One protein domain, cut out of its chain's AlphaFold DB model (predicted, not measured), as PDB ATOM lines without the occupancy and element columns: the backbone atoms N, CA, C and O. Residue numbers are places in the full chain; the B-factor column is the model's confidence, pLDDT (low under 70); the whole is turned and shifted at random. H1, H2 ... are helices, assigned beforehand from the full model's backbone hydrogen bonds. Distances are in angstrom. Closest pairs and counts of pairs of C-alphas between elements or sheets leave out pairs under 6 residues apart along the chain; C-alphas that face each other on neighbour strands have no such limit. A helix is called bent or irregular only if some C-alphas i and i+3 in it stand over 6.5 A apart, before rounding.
ATOM      1  N   SER A  18     202.592 250.483 237.731       71.44
ATOM      2  CA  SER A  18     202.870 250.009 236.374       71.44
ATOM      3  C   SER A  18     202.697 251.086 235.289       71.44
ATOM      4  O   SER A  18     203.452 251.104 234.315       71.44
ATOM      5  N   CYS A  19     201.757 252.024 235.451       73.88
ATOM      6  CA  CYS A  19     201.584 253.155 234.536       73.88
ATOM      7  C   CYS A  19     202.748 254.139 234.641       73.88
ATOM      8  O   CYS A  19     203.222 254.638 233.625       73.88
ATOM      9  N   PHE A  20     203.213 254.417 235.859       76.81
ATOM     10  CA  PHE A  20     204.360 255.295 236.074       76.81
ATOM     11  C   PHE A  20     205.648 254.676 235.539       76.81
ATOM     12  O   PHE A  20     206.378 255.344 234.814       76.81
ATOM     13  N   GLU A  21     205.902 253.401 235.845       78.12
ATOM     14  CA  GLU A  21     207.058 252.677 235.315       78.12
ATOM     15  C   GLU A  21     207.067 252.715 233.786       78.12
ATOM     16  O   GLU A  21     208.089 253.037 233.194       78.12
ATOM     17  N   ARG A  22     205.914 252.502 233.137       76.25
ATOM     18  CA  ARG A  22     205.801 252.606 231.675       76.25
ATOM     19  C   ARG A  22     206.104 254.014 231.160       76.25
ATOM     20  O   ARG A  22     206.850 254.147 230.199       76.25
ATOM     21  N   VAL A  23     205.563 255.050 231.802       75.56
ATOM     22  CA  VAL A  23     205.813 256.458 231.435       75.56
ATOM     23  C   VAL A  23     207.290 256.823 231.550       75.56
ATOM     24  O   VAL A  23     207.818 257.547 230.710       75.56
ATOM     25  N   VAL A  24     207.939 256.355 232.611       74.31
ATOM     26  CA  VAL A  24     209.325 256.691 232.928       74.31
ATOM     27  C   VAL A  24     210.299 255.864 232.084       74.31
ATOM     28  O   VAL A  24     211.320 256.392 231.665       74.31
ATOM     29  N   SER A  25     209.978 254.607 231.770       73.25
ATOM     30  CA  SER A  25     210.833 253.716 230.971       73.25
ATOM     31  C   SER A  25     210.638 253.848 229.452       73.25
ATOM     32  O   SER A  25     211.537 253.479 228.702       73.25
ATOM     33  N   GLN A  26     209.491 254.338 228.967       66.56
ATOM     34  CA  GLN A  26     209.171 254.414 227.534       66.56
ATOM     35  C   GLN A  26     208.570 255.783 227.188       66.56
ATOM     36  O   GLN A  26     207.355 255.950 227.230       66.56
ATOM     37  N   SER A  27     209.396 256.770 226.816       59.94
ATOM     38  CA  SER A  27     208.918 258.137 226.525       59.94
ATOM     39  C   SER A  27     208.048 258.248 225.266       59.94
ATOM     40  O   SER A  27     207.183 259.118 225.204       59.94
ATOM     41  N   ASP A  28     208.251 257.369 224.280       56.72
ATOM     42  CA  ASP A  28     207.722 257.561 222.919       56.72
ATOM     43  C   ASP A  28     206.463 256.728 222.601       56.72
ATOM     44  O   ASP A  28     205.877 256.879 221.530       56.72
ATOM     45  N   GLN A  29     206.012 255.856 223.515       54.44
ATOM     46  CA  GLN A  29     204.868 254.945 223.300       54.44
ATOM     47  C   GLN A  29     203.910 254.858 224.499       54.44
ATOM     48  O   GLN A  29     203.382 253.797 224.837       54.44
ATOM     49  N   VAL A  30     203.663 255.980 225.168       57.03
ATOM     50  CA  VAL A  30     202.747 256.007 226.310       57.03
ATOM     51  C   VAL A  30     201.292 256.103 225.826       57.03
ATOM     52  O   VAL A  30     200.752 257.196 225.683       57.03
ATOM     53  N   ASP A  31     200.622 254.962 225.629       62.06
ATOM     54  CA  ASP A  31     199.147 254.881 225.550       62.06
ATOM     55  C   ASP A  31     198.540 254.914 226.964       62.06
ATOM     56  O   ASP A  31     197.939 253.960 227.461       62.06
ATOM     57  N   VAL A  32     198.810 255.996 227.692       65.31
ATOM     58  CA  VAL A  32     198.233 256.239 229.016       65.31
ATOM     59  C   VAL A  32     197.498 257.567 228.936       65.31
ATOM     60  O   VAL A  32     198.079 258.578 228.550       65.31
ATOM     61  N   ALA A  33     196.215 257.567 229.305       66.81
ATOM     62  CA  ALA A  33     195.339 258.740 229.286       66.81
ATOM     63  C   ALA A  33     195.708 259.760 230.386       66.81
ATOM     64  O   ALA A  33     194.941 260.019 231.317       66.81
ATOM     65  N   VAL A  34     196.915 260.313 230.301       67.56
ATOM     66  CA  VAL A  34     197.511 261.255 231.249       67.56
ATOM     67  C   VAL A  34     197.845 262.533 230.490       67.56
ATOM     68  O   VAL A  34     198.358 262.502 229.377       67.56
ATOM     69  N   ASP A  35     197.532 263.680 231.084       75.31
ATOM     70  CA  ASP A  35     197.885 264.966 230.501       75.31
ATOM     71  C   ASP A  35     199.407 265.199 230.537       75.31
ATOM     72  O   ASP A  35     200.104 264.775 231.463       75.31
ATOM     73  N   ASN A  36     199.925 265.941 229.555       73.31
ATOM     74  CA  ASN A  36     201.359 266.226 229.442       73.31
ATOM     75  C   ASN A  36     201.952 266.890 230.696       73.31
ATOM     76  O   ASN A  36     203.130 266.700 230.997       73.31
ATOM     77  N   SER A  37     201.152 267.657 231.448       72.06
ATOM     78  CA  SER A  37     201.624 268.310 232.671       72.06
ATOM     79  C   SER A  37     201.870 267.300 233.795       72.06
ATOM     80  O   SER A  37     202.866 267.400 234.508       72.06
ATOM     81  N   THR A  38     201.028 266.274 233.909       72.00
ATOM     82  CA  THR A  38     201.217 265.163 234.843       72.00
ATOM     83  C   THR A  38     202.432 264.317 234.450       72.00
ATOM     84  O   THR A  38     203.270 264.047 235.313       72.00
ATOM     85  N   LEU A  39     202.606 263.992 233.161       73.88
ATOM     86  CA  LEU A  39     203.792 263.268 232.667       73.88
ATOM     87  C   LEU A  39     205.095 264.021 232.972       73.88
ATOM     88  O   LEU A  39     206.062 263.432 233.462       73.88
ATOM     89  N   PHE A  40     205.116 265.333 232.726       74.25
ATOM     90  CA  PHE A  40     206.272 266.177 233.025       74.25
ATOM     91  C   PHE A  40     206.615 266.155 234.518       74.25
ATOM     92  O   PHE A  40     207.778 266.024 234.896       74.25
ATOM     93  N   ARG A  41     205.603 266.246 235.383       75.19
ATOM     94  CA  ARG A  41     205.796 266.258 236.838       75.19
ATOM     95  C   ARG A  41     206.289 264.929 237.378       75.19
ATOM     96  O   ARG A  41     207.105 264.940 238.290       75.19
ATOM     97  N   TRP A  42     205.824 263.814 236.825       77.38
ATOM     98  CA  TRP A  42     206.316 262.482 237.175       77.38
ATOM     99  C   TRP A  42     207.778 262.303 236.809       77.38
ATOM    100  O   TRP A  42     208.569 261.920 237.667       77.38
ATOM    101  N   ASN A  43     208.143 262.655 235.576       76.75
ATOM    102  CA  ASN A  43     209.529 262.606 235.129       76.75
ATOM    103  C   ASN A  43     210.415 263.523 235.970       76.75
ATOM    104  O   ASN A  43     211.479 263.110 236.425       76.75
ATOM    105  N   ARG A  44     209.963 264.752 236.241       79.12
ATOM    106  CA  ARG A  44     210.725 265.688 237.063       79.12
ATOM    107  C   ARG A  44     210.918 265.172 238.485       79.12
ATOM    108  O   ARG A  44     212.043 265.152 238.967       79.12
ATOM    109  N   TRP A  45     209.839 264.720 239.120       81.25
ATOM    110  CA  TRP A  45     209.888 264.122 240.449       81.25
ATOM    111  C   TRP A  45     210.848 262.929 240.486       81.25
ATOM    112  O   TRP A  45     211.707 262.868 241.356       81.25
ATOM    113  N   PHE A  46     210.765 262.021 239.513       80.94
ATOM    114  CA  PHE A  46     211.669 260.880 239.425       80.94
ATOM    115  C   PHE A  46     213.138 261.316 239.361       80.94
ATOM    116  O   PHE A  46     213.956 260.858 240.158       80.94
ATOM    117  N   LEU A  47     213.459 262.242 238.455       81.44
ATOM    118  CA  LEU A  47     214.815 262.753 238.266       81.44
ATOM    119  C   LEU A  47     215.357 263.477 239.505       81.44
ATOM    120  O   LEU A  47     216.546 263.367 239.794       81.44
ATOM    121  N   ASP A  48     214.502 264.176 240.254       82.31
ATOM    122  CA  ASP A  48     214.906 264.884 241.473       82.31
ATOM    123  C   ASP A  48     215.285 263.910 242.619       82.31
ATOM    124  O   ASP A  48     216.124 264.248 243.455       82.31
ATOM    125  N   PHE A  49     214.710 262.697 242.667       82.19
ATOM    126  CA  PHE A  49     214.917 261.738 243.770       82.19
ATOM    127  C   PHE A  49     215.816 260.541 243.440       82.19
ATOM    128  O   PHE A  49     216.395 259.934 244.344       82.19
ATOM    129  N   ILE A  50     215.962 260.179 242.171       84.12
ATOM    130  CA  ILE A  50     216.638 258.940 241.775       84.12
ATOM    131  C   ILE A  50     218.109 258.859 242.192       84.12
ATOM    132  O   ILE A  50     218.556 257.809 242.647       84.12
ATOM    133  N   GLU A  51     218.861 259.959 242.132       84.75
ATOM    134  CA  GLU A  51     220.254 259.973 242.603       84.75
ATOM    135  C   GLU A  51     220.349 259.692 244.107       84.75
ATOM    136  O   GLU A  51     221.249 258.976 244.554       84.75
ATOM    137  N   TYR A  52     219.392 260.200 244.887       86.62
ATOM    138  CA  TYR A  52     219.298 259.900 246.310       86.62
ATOM    139  C   TYR A  52     219.010 258.411 246.538       86.62
ATOM    140  O   TYR A  52     219.715 257.763 247.311       86.62
ATOM    141  N   TRP A  53     218.035 257.837 245.827       86.06
ATOM    142  CA  TRP A  53     217.706 256.415 245.965       86.06
ATOM    143  C   TRP A  53     218.858 255.498 245.553       86.06
ATOM    144  O   TRP A  53     219.158 254.547 246.273       86.06
ATOM    145  N   LEU A  54     219.559 255.807 244.458       85.31
ATOM    146  CA  LEU A  54     220.748 255.062 244.035       85.31
ATOM    147  C   LEU A  54     221.867 255.138 245.086       85.31
ATOM    148  O   LEU A  54     222.519 254.132 245.369       85.31
ATOM    149  N   ALA A  55     222.067 256.297 245.721       86.31
ATOM    150  CA  ALA A  55     223.017 256.434 246.824       86.31
ATOM    151  C   ALA A  55     222.594 255.629 248.069       86.31
ATOM    152  O   ALA A  55     223.446 255.009 248.715       86.31
ATOM    153  N   CYS A  56     221.297 255.585 248.393       88.00
ATOM    154  CA  CYS A  56     220.768 254.743 249.467       88.00
ATOM    155  C   CYS A  56     221.013 253.260 249.188       88.00
ATOM    156  O   CYS A  56     221.521 252.568 250.063       88.00
ATOM    157  N   LEU A  57     220.714 252.787 247.977       86.00
ATOM    158  CA  LEU A  57     220.947 251.397 247.575       86.00
ATOM    159  C   LEU A  57     222.417 251.018 247.686       86.00
ATOM    160  O   LEU A  57     222.735 250.009 248.306       86.00
ATOM    161  N   ARG A  58     223.316 251.875 247.191       85.94
ATOM    162  CA  ARG A  58     224.761 251.678 247.352       85.94
ATOM    163  C   ARG A  58     225.172 251.615 248.823       85.94
ATOM    164  O   ARG A  58     226.006 250.805 249.202       85.94
ATOM    165  N   SER A  59     224.588 252.461 249.669       87.75
ATOM    166  CA  SER A  59     224.887 252.466 251.107       87.75
ATOM    167  C   SER A  59     224.366 251.210 251.814       87.75
ATOM    168  O   SER A  59     225.015 250.712 252.730       87.75
ATOM    169  N   ILE A  60     223.204 250.697 251.400       86.88
ATOM    170  CA  ILE A  60     222.625 249.441 251.892       86.88
ATOM    171  C   ILE A  60     223.513 248.268 251.479       86.88
ATOM    172  O   ILE A  60     223.891 247.477 252.337       86.88
ATOM    173  N   ASP A  61     223.894 248.197 250.206       85.75
ATOM    174  CA  ASP A  61     224.787 247.164 249.678       85.75
ATOM    175  C   ASP A  61     226.115 247.107 250.453       85.75
ATOM    176  O   ASP A  61     226.452 246.074 251.033       85.75
ATOM    177  N   LEU A  62     226.787 248.256 250.613       85.69
ATOM    178  CA  LEU A  62     228.015 248.366 251.411       85.69
ATOM    179  C   LEU A  62     227.817 247.950 252.875       85.69
ATOM    180  O   LEU A  62     228.698 247.332 253.473       85.69
ATOM    181  N   ARG A  63     226.673 248.296 253.477       86.19
ATOM    182  CA  ARG A  63     226.371 247.978 254.881       86.19
ATOM    183  C   ARG A  63     226.152 246.484 255.103       86.19
ATOM    184  O   ARG A  63     226.531 245.979 256.157       86.19
ATOM    185  N   PHE A  64     225.500 245.815 254.159       84.69
ATOM    186  CA  PHE A  64     225.134 244.404 254.275       84.69
ATOM    187  C   PHE A  64     226.093 243.465 253.535       84.69
ATOM    188  O   PHE A  64     225.897 242.258 253.618       84.69
ATOM    189  N   GLN A  65     227.134 244.001 252.878       80.19
ATOM    190  CA  GLN A  65     228.117 243.239 252.097       80.19
ATOM    191  C   GLN A  65     227.422 242.298 251.104       80.19
ATOM    192  O   GLN A  65     227.767 241.124 251.004       80.19
ATOM    193  N   LEU A  66     226.391 242.804 250.416       70.00
ATOM    194  CA  LEU A  66     225.570 241.994 249.510       70.00
ATOM    195  C   LEU A  66     226.297 241.663 248.198       70.00
ATOM    196  O   LEU A  66     225.747 240.919 247.390       70.00
ATOM    197  N   ASP A  67     227.521 242.176 248.021       63.94
ATOM    198  CA  ASP A  67     228.388 241.964 246.859       63.94
ATOM    199  C   ASP A  67     227.650 242.267 245.544       63.94
ATOM    200  O   ASP A  67     227.830 241.597 244.523       63.94
ATOM    201  N   ILE A  68     226.779 243.290 245.565       61.66
ATOM    202  CA  ILE A  68     226.154 243.822 244.355       61.66
ATOM    203  C   ILE A  68     227.251 244.588 243.615       61.66
ATOM    204  O   ILE A  68     227.453 245.782 243.819       61.66
ATOM    205  N   ASP A  69     227.996 243.828 242.817       52.75
ATOM    206  CA  ASP A  69     229.182 244.191 242.050       52.75
ATOM    207  C   ASP A  69     229.383 245.713 241.845       52.75
ATOM    208  O   ASP A  69     228.747 246.332 240.980       52.75
ATOM    209  N   PRO A  70     230.283 246.347 242.622       48.53
ATOM    210  CA  PRO A  70     230.587 247.766 242.481       48.53
ATOM    211  C   PRO A  70     231.369 248.088 241.195       48.53
ATOM    212  O   PRO A  70     231.504 249.271 240.864       48.53
ATOM    213  N   GLU A  71     231.874 247.082 240.469       45.78
ATOM    214  CA  GLU A  71     232.705 247.239 239.266       45.78
ATOM    215  C   GLU A  71     231.875 247.421 237.980       45.78
ATOM    216  O   GLU A  71     232.365 247.956 236.988       45.78
ATOM    217  N   ASN A  72     230.572 247.123 238.026       49.06
ATOM    218  CA  ASN A  72     229.606 247.486 236.982       49.06
ATOM    219  C   ASN A  72     228.996 248.886 237.167       49.06
ATOM    220  O   ASN A  72     228.020 249.236 236.500       49.06
ATOM    221  N   SER A  73     229.563 249.707 238.056       48.62
ATOM    222  CA  SER A  73     229.196 251.116 238.194       48.62
ATOM    223  C   SER A  73     229.774 251.895 237.006       48.62
ATOM    224  O   SER A  73     230.989 252.107 236.946       48.62
ATOM    225  N   PRO A  74     228.953 252.317 236.028       48.03
ATOM    226  CA  PRO A  74     229.461 253.094 234.915       48.03
ATOM    227  C   PRO A  74     229.918 254.448 235.451       48.03
ATOM    228  O   PRO A  74     229.336 254.989 236.401       48.03
ATOM    229  N   SER A  75     230.944 255.025 234.822       51.59
ATOM    230  CA  SER A  75     231.217 256.447 234.994       51.59
ATOM    231  C   SER A  75     229.893 257.206 234.849       51.59
ATOM    232  O   SER A  75     229.074 256.901 233.977       51.59
ATOM    233  N   LYS A  76     229.654 258.185 235.728       54.72
ATOM    234  CA  LYS A  76     228.434 259.015 235.722       54.72
ATOM    235  C   LYS A  76     228.156 259.687 234.365       54.72
ATOM    236  O   LYS A  76     227.073 260.224 234.173       54.72
ATOM    237  N   ASP A  77     229.118 259.640 233.448       57.09
ATOM    238  CA  ASP A  77     229.229 260.505 232.284       57.09
ATOM    239  C   ASP A  77     228.695 259.898 230.975       57.09
ATOM    240  O   ASP A  77     228.772 260.560 229.944       57.09
ATOM    241  N   SER A  78     228.173 258.662 230.951       59.53
ATOM    242  CA  SER A  78     227.725 258.048 229.677       59.53
ATOM    243  C   SER A  78     226.364 257.358 229.679       59.53
ATOM    244  O   SER A  78     225.854 257.097 228.595       59.53
ATOM    245  N   LEU A  79     225.755 257.088 230.839       64.88
ATOM    246  CA  LEU A  79     224.418 256.487 230.904       64.88
ATOM    247  C   LEU A  79     223.401 257.468 231.477       64.88
ATOM    248  O   LEU A  79     223.648 258.124 232.493       64.88
ATOM    249  N   THR A  80     222.223 257.504 230.865       74.81
ATOM    250  CA  THR A  80     221.047 258.135 231.452       74.81
ATOM    251  C   THR A  80     220.697 257.450 232.774       74.81
ATOM    252  O   THR A  80     220.996 256.279 233.024       74.81
ATOM    253  N   VAL A  81     220.032 258.197 233.650       73.12
ATOM    254  CA  VAL A  81     219.526 257.687 234.927       73.12
ATOM    255  C   VAL A  81     218.701 256.404 234.745       73.12
ATOM    256  O   VAL A  81     218.818 255.480 235.546       73.12
ATOM    257  N   LEU A  82     217.893 256.336 233.689       73.81
ATOM    258  CA  LEU A  82     217.024 255.196 233.408       73.81
ATOM    259  C   LEU A  82     217.809 253.960 232.995       73.81
ATOM    260  O   LEU A  82     217.536 252.881 233.502       73.81
ATOM    261  N   GLU A  83     218.838 254.115 232.164       75.62
ATOM    262  CA  GLU A  83     219.724 253.008 231.794       75.62
ATOM    263  C   GLU A  83     220.480 252.459 233.010       75.62
ATOM    264  O   GLU A  83     220.701 251.254 233.119       75.62
ATOM    265  N   ARG A  84     220.849 253.324 233.967       77.12
ATOM    266  CA  ARG A  84     221.458 252.888 235.236       77.12
ATOM    267  C   ARG A  84     220.485 252.056 236.067       77.12
ATOM    268  O   ARG A  84     220.884 251.033 236.611       77.12
ATOM    269  N   VAL A  85     219.226 252.476 236.150       78.38
ATOM    270  CA  VAL A  85     218.173 251.732 236.854       78.38
ATOM    271  C   VAL A  85     217.872 250.407 236.153       78.38
ATOM    272  O   VAL A  85     217.857 249.373 236.820       78.38
ATOM    273  N   GLY A  86     217.724 250.417 234.826       76.06
ATOM    274  CA  GLY A  86     217.484 249.226 234.009       76.06
ATOM    275  C   GLY A  86     218.611 248.197 234.112       76.06
ATOM    276  O   GLY A  86     218.357 246.999 234.146       76.06
ATOM    277  N   ARG A  87     219.868 248.623 234.292       77.31
ATOM    278  CA  ARG A  87     220.971 247.684 234.573       77.31
ATOM    279  C   ARG A  87     220.893 247.021 235.949       77.31
ATOM    280  O   ARG A  87     221.323 245.882 236.074       77.31
ATOM    281  N   ILE A  88     220.386 247.721 236.965       75.50
ATOM    282  CA  ILE A  88     220.326 247.206 238.344       75.50
ATOM    283  C   ILE A  88     219.099 246.310 238.545       75.50
ATOM    284  O   ILE A  88     219.199 245.259 239.170       75.50
ATOM    285  N   PHE A  89     217.942 246.724 238.026       77.88
ATOM    286  CA  PHE A  89     216.652 246.073 238.287       77.88
ATOM    287  C   PHE A  89     216.041 245.393 237.050       77.88
ATOM    288  O   PHE A  89     215.013 244.726 237.162       77.88
ATOM    289  N   GLY A  90     216.676 245.525 235.883       74.12
ATOM    290  CA  GLY A  90     216.129 245.101 234.596       74.12
ATOM    291  C   GLY A  90     215.125 246.104 234.016       74.12
ATOM    292  O   GLY A  90     214.674 247.028 234.688       74.12
ATOM    293  N   ASP A  91     214.720 245.863 232.768       71.00
ATOM    294  CA  ASP A  91     213.687 246.648 232.066       71.00
ATOM    295  C   ASP A  91     212.264 246.077 232.270       71.00
ATOM    296  O   ASP A  91     211.321 246.413 231.551       71.00
ATOM    297  N   GLY A  92     212.102 245.153 233.224       69.81
ATOM    298  CA  GLY A  92     210.834 244.483 233.515       69.81
ATOM    299  C   GLY A  92     209.905 245.301 234.425       69.81
ATOM    300  O   GLY A  92     210.368 246.168 235.165       69.81
ATOM    301  N   PRO A  93     208.589 245.017 234.425       73.56
ATOM    302  CA  PRO A  93     207.652 245.666 235.340       73.56
ATOM    303  C   PRO A  93     207.968 245.326 236.804       73.56
ATOM    304  O   PRO A  93     208.430 244.228 237.129       73.56
ATOM    305  N   GLY A  94     207.670 246.256 237.703       77.19
ATOM    306  CA  GLY A  94     207.904 246.149 239.139       77.19
ATOM    307  C   GLY A  94     209.302 246.578 239.587       77.19
ATOM    308  O   GLY A  94     209.615 246.421 240.773       77.19
ATOM    309  N   TRP A  95     210.142 247.110 238.688       81.94
ATOM    310  CA  TRP A  95     211.484 247.598 239.025       81.94
ATOM    311  C   TRP A  95     211.442 248.687 240.103       81.94
ATOM    312  O   TRP A  95     212.310 248.720 240.979       81.94
ATOM    313  N   LEU A  96     210.402 249.529 240.123       81.38
ATOM    314  CA  LEU A  96     210.269 250.581 241.126       81.38
ATOM    315  C   LEU A  96     210.018 249.966 242.504       81.38
ATOM    316  O   LEU A  96     210.646 250.362 243.481       81.38
ATOM    317  N   SER A  97     209.156 248.952 242.593       79.81
ATOM    318  CA  SER A  97     208.912 248.228 243.849       79.81
ATOM    319  C   SER A  97     210.177 247.517 244.345       79.81
ATOM    320  O   SER A  97     210.485 247.552 245.537       79.81
ATOM    321  N   GLN A  98     210.944 246.897 243.443       82.06
ATOM    322  CA  GLN A  98     212.219 246.259 243.794       82.06
ATOM    323  C   GLN A  98     213.245 247.267 244.321       82.06
ATOM    324  O   GLN A  98     213.942 246.974 245.290       82.06
ATOM    325  N   MET A  99     213.287 248.464 243.734       83.38
ATOM    326  CA  MET A  99     214.158 249.558 244.155       83.38
ATOM    327  C   MET A  99     213.748 250.145 245.513       83.38
ATOM    328  O   MET A  99     214.599 250.383 246.372       83.38
ATOM    329  N   THR A 100     212.455 250.386 245.737       81.56
ATOM    330  CA  THR A 100     211.973 251.067 246.950       81.56
ATOM    331  C   THR A 100     211.957 250.164 248.181       81.56
ATOM    332  O   THR A 100     212.281 250.635 249.272       81.56
ATOM    333  N   LYS A 101     211.653 248.867 248.036       82.56
ATOM    334  CA  LYS A 101     211.611 247.884 249.140       82.56
ATOM    335  C   LYS A 101     212.823 247.928 250.081       82.56
ATOM    336  O   LYS A 101     212.614 248.119 251.280       82.56
ATOM    337  N   PRO A 102     214.078 247.779 249.613       83.56
ATOM    338  CA  PRO A 102     215.239 247.807 250.500       83.56
ATOM    339  C   PRO A 102     215.396 249.160 251.204       83.56
ATOM    340  O   PRO A 102     215.681 249.183 252.397       83.56
ATOM    341  N   ILE A 103     215.142 250.273 250.507       84.94
ATOM    342  CA  ILE A 103     215.245 251.644 251.042       84.94
ATOM    343  C   ILE A 103     214.225 251.869 252.166       84.94
ATOM    344  O   ILE A 103     214.550 252.428 253.217       84.94
ATOM    345  N   VAL A 104     212.993 251.408 251.958       81.00
ATOM    346  CA  VAL A 104     211.894 251.502 252.926       81.00
ATOM    347  C   VAL A 104     212.175 250.626 254.143       81.00
ATOM    348  O   VAL A 104     212.037 251.098 255.269       81.00
ATOM    349  N   ASN A 105     212.654 249.394 253.939       84.06
ATOM    350  CA  ASN A 105     212.971 248.462 255.025       84.06
ATOM    351  C   ASN A 105     214.042 249.001 255.987       84.06
ATOM    352  O   ASN A 105     214.023 248.672 257.172       84.06
ATOM    353  N   VAL A 106     214.956 249.849 255.506       84.62
ATOM    354  CA  VAL A 106     215.973 250.508 256.346       84.62
ATOM    355  C   VAL A 106     215.583 251.924 256.791       84.62
ATOM    356  O   VAL A 106     216.414 252.637 257.348       84.62
ATOM    357  N   ASN A 107     214.328 252.336 256.579       83.25
ATOM    358  CA  ASN A 107     213.789 253.658 256.920       83.25
ATOM    359  C   ASN A 107     214.526 254.844 256.261       83.25
ATOM    360  O   ASN A 107     214.545 255.944 256.809       83.25
TER     361      ASN A 107
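This is residues 18 to 107 of the 119 residues of an uncharacterized protein of Sporolactobacillus terrae (UniProt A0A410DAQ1). One long, bent helix, H2, makes the longest axis, and three shorter helices sit on the inner side of its bend: H1 crosses its first arm, H4 packs on its second arm, and H3 lies nearest the middle. From the end of H2 a long loop, residues 65 to 80, folds back to H3. The printed part has 90 residues with four named helices, in order H1, H2, H3, H4, and no named strand; its class is all helix. It is compact, with a radius of gyration of the C-alphas of 14.1 A and spans of 43 by 30 by 22 A.

H1, residues 18 to 25, touches H2a, residues 36 to 48, which meets it with residues 39 to 43 alone; the closest C-alphas, of Val 24 and Asn 43, are 6.3 A apart. Their lines are about perpendicular, only just, at 72 degrees. H2a is an arm of H2, residues 36 to 64, assigned as one helix by its hydrogen bonds but bent, with C-alphas 48 and 51 7.3 A apart; the other arm, H2b, residues 51 to 64, stands to H2a at a steep tilt of 40 degrees. H3, residues 81 to 89, and H2b are near each other. H4, residues 95 to 105, touches H2b at a steep tilt of 59 degrees, the same way; the closest C-alphas, of Cys 56 and Ile 103, are 6.5 A apart. H3 and H4 touch only at the corner, with the C-alphas of Phe 89 and Trp 95 closest at 5.4 A. Every O i to N i+4 pair is within hydrogen-bond range in H1, H2a, H2b and H3; in H4 it is 5 of 7.

H1 begins at C-alpha 18 (202.870, 250.009, 236.374). H2a measures 18.2 A and H2b 20.1 A, ending at C-alpha 64 (225.134, 244.404, 254.275). H3 measures 12.4 A. H4, 16.1 A long, is irregular, only just, with C-alphas 99 and 102 6.7 A apart, and ends at C-alpha 105 (212.971, 248.462, 255.025).

The C-alphas farthest apart, of Asp 35 and Gln 65, are 43.0 A apart. The printed part has no cut; the link from H2 to H3 is long. Residues 26 to 34, 67 to 79 and 92 have pLDDT under 70.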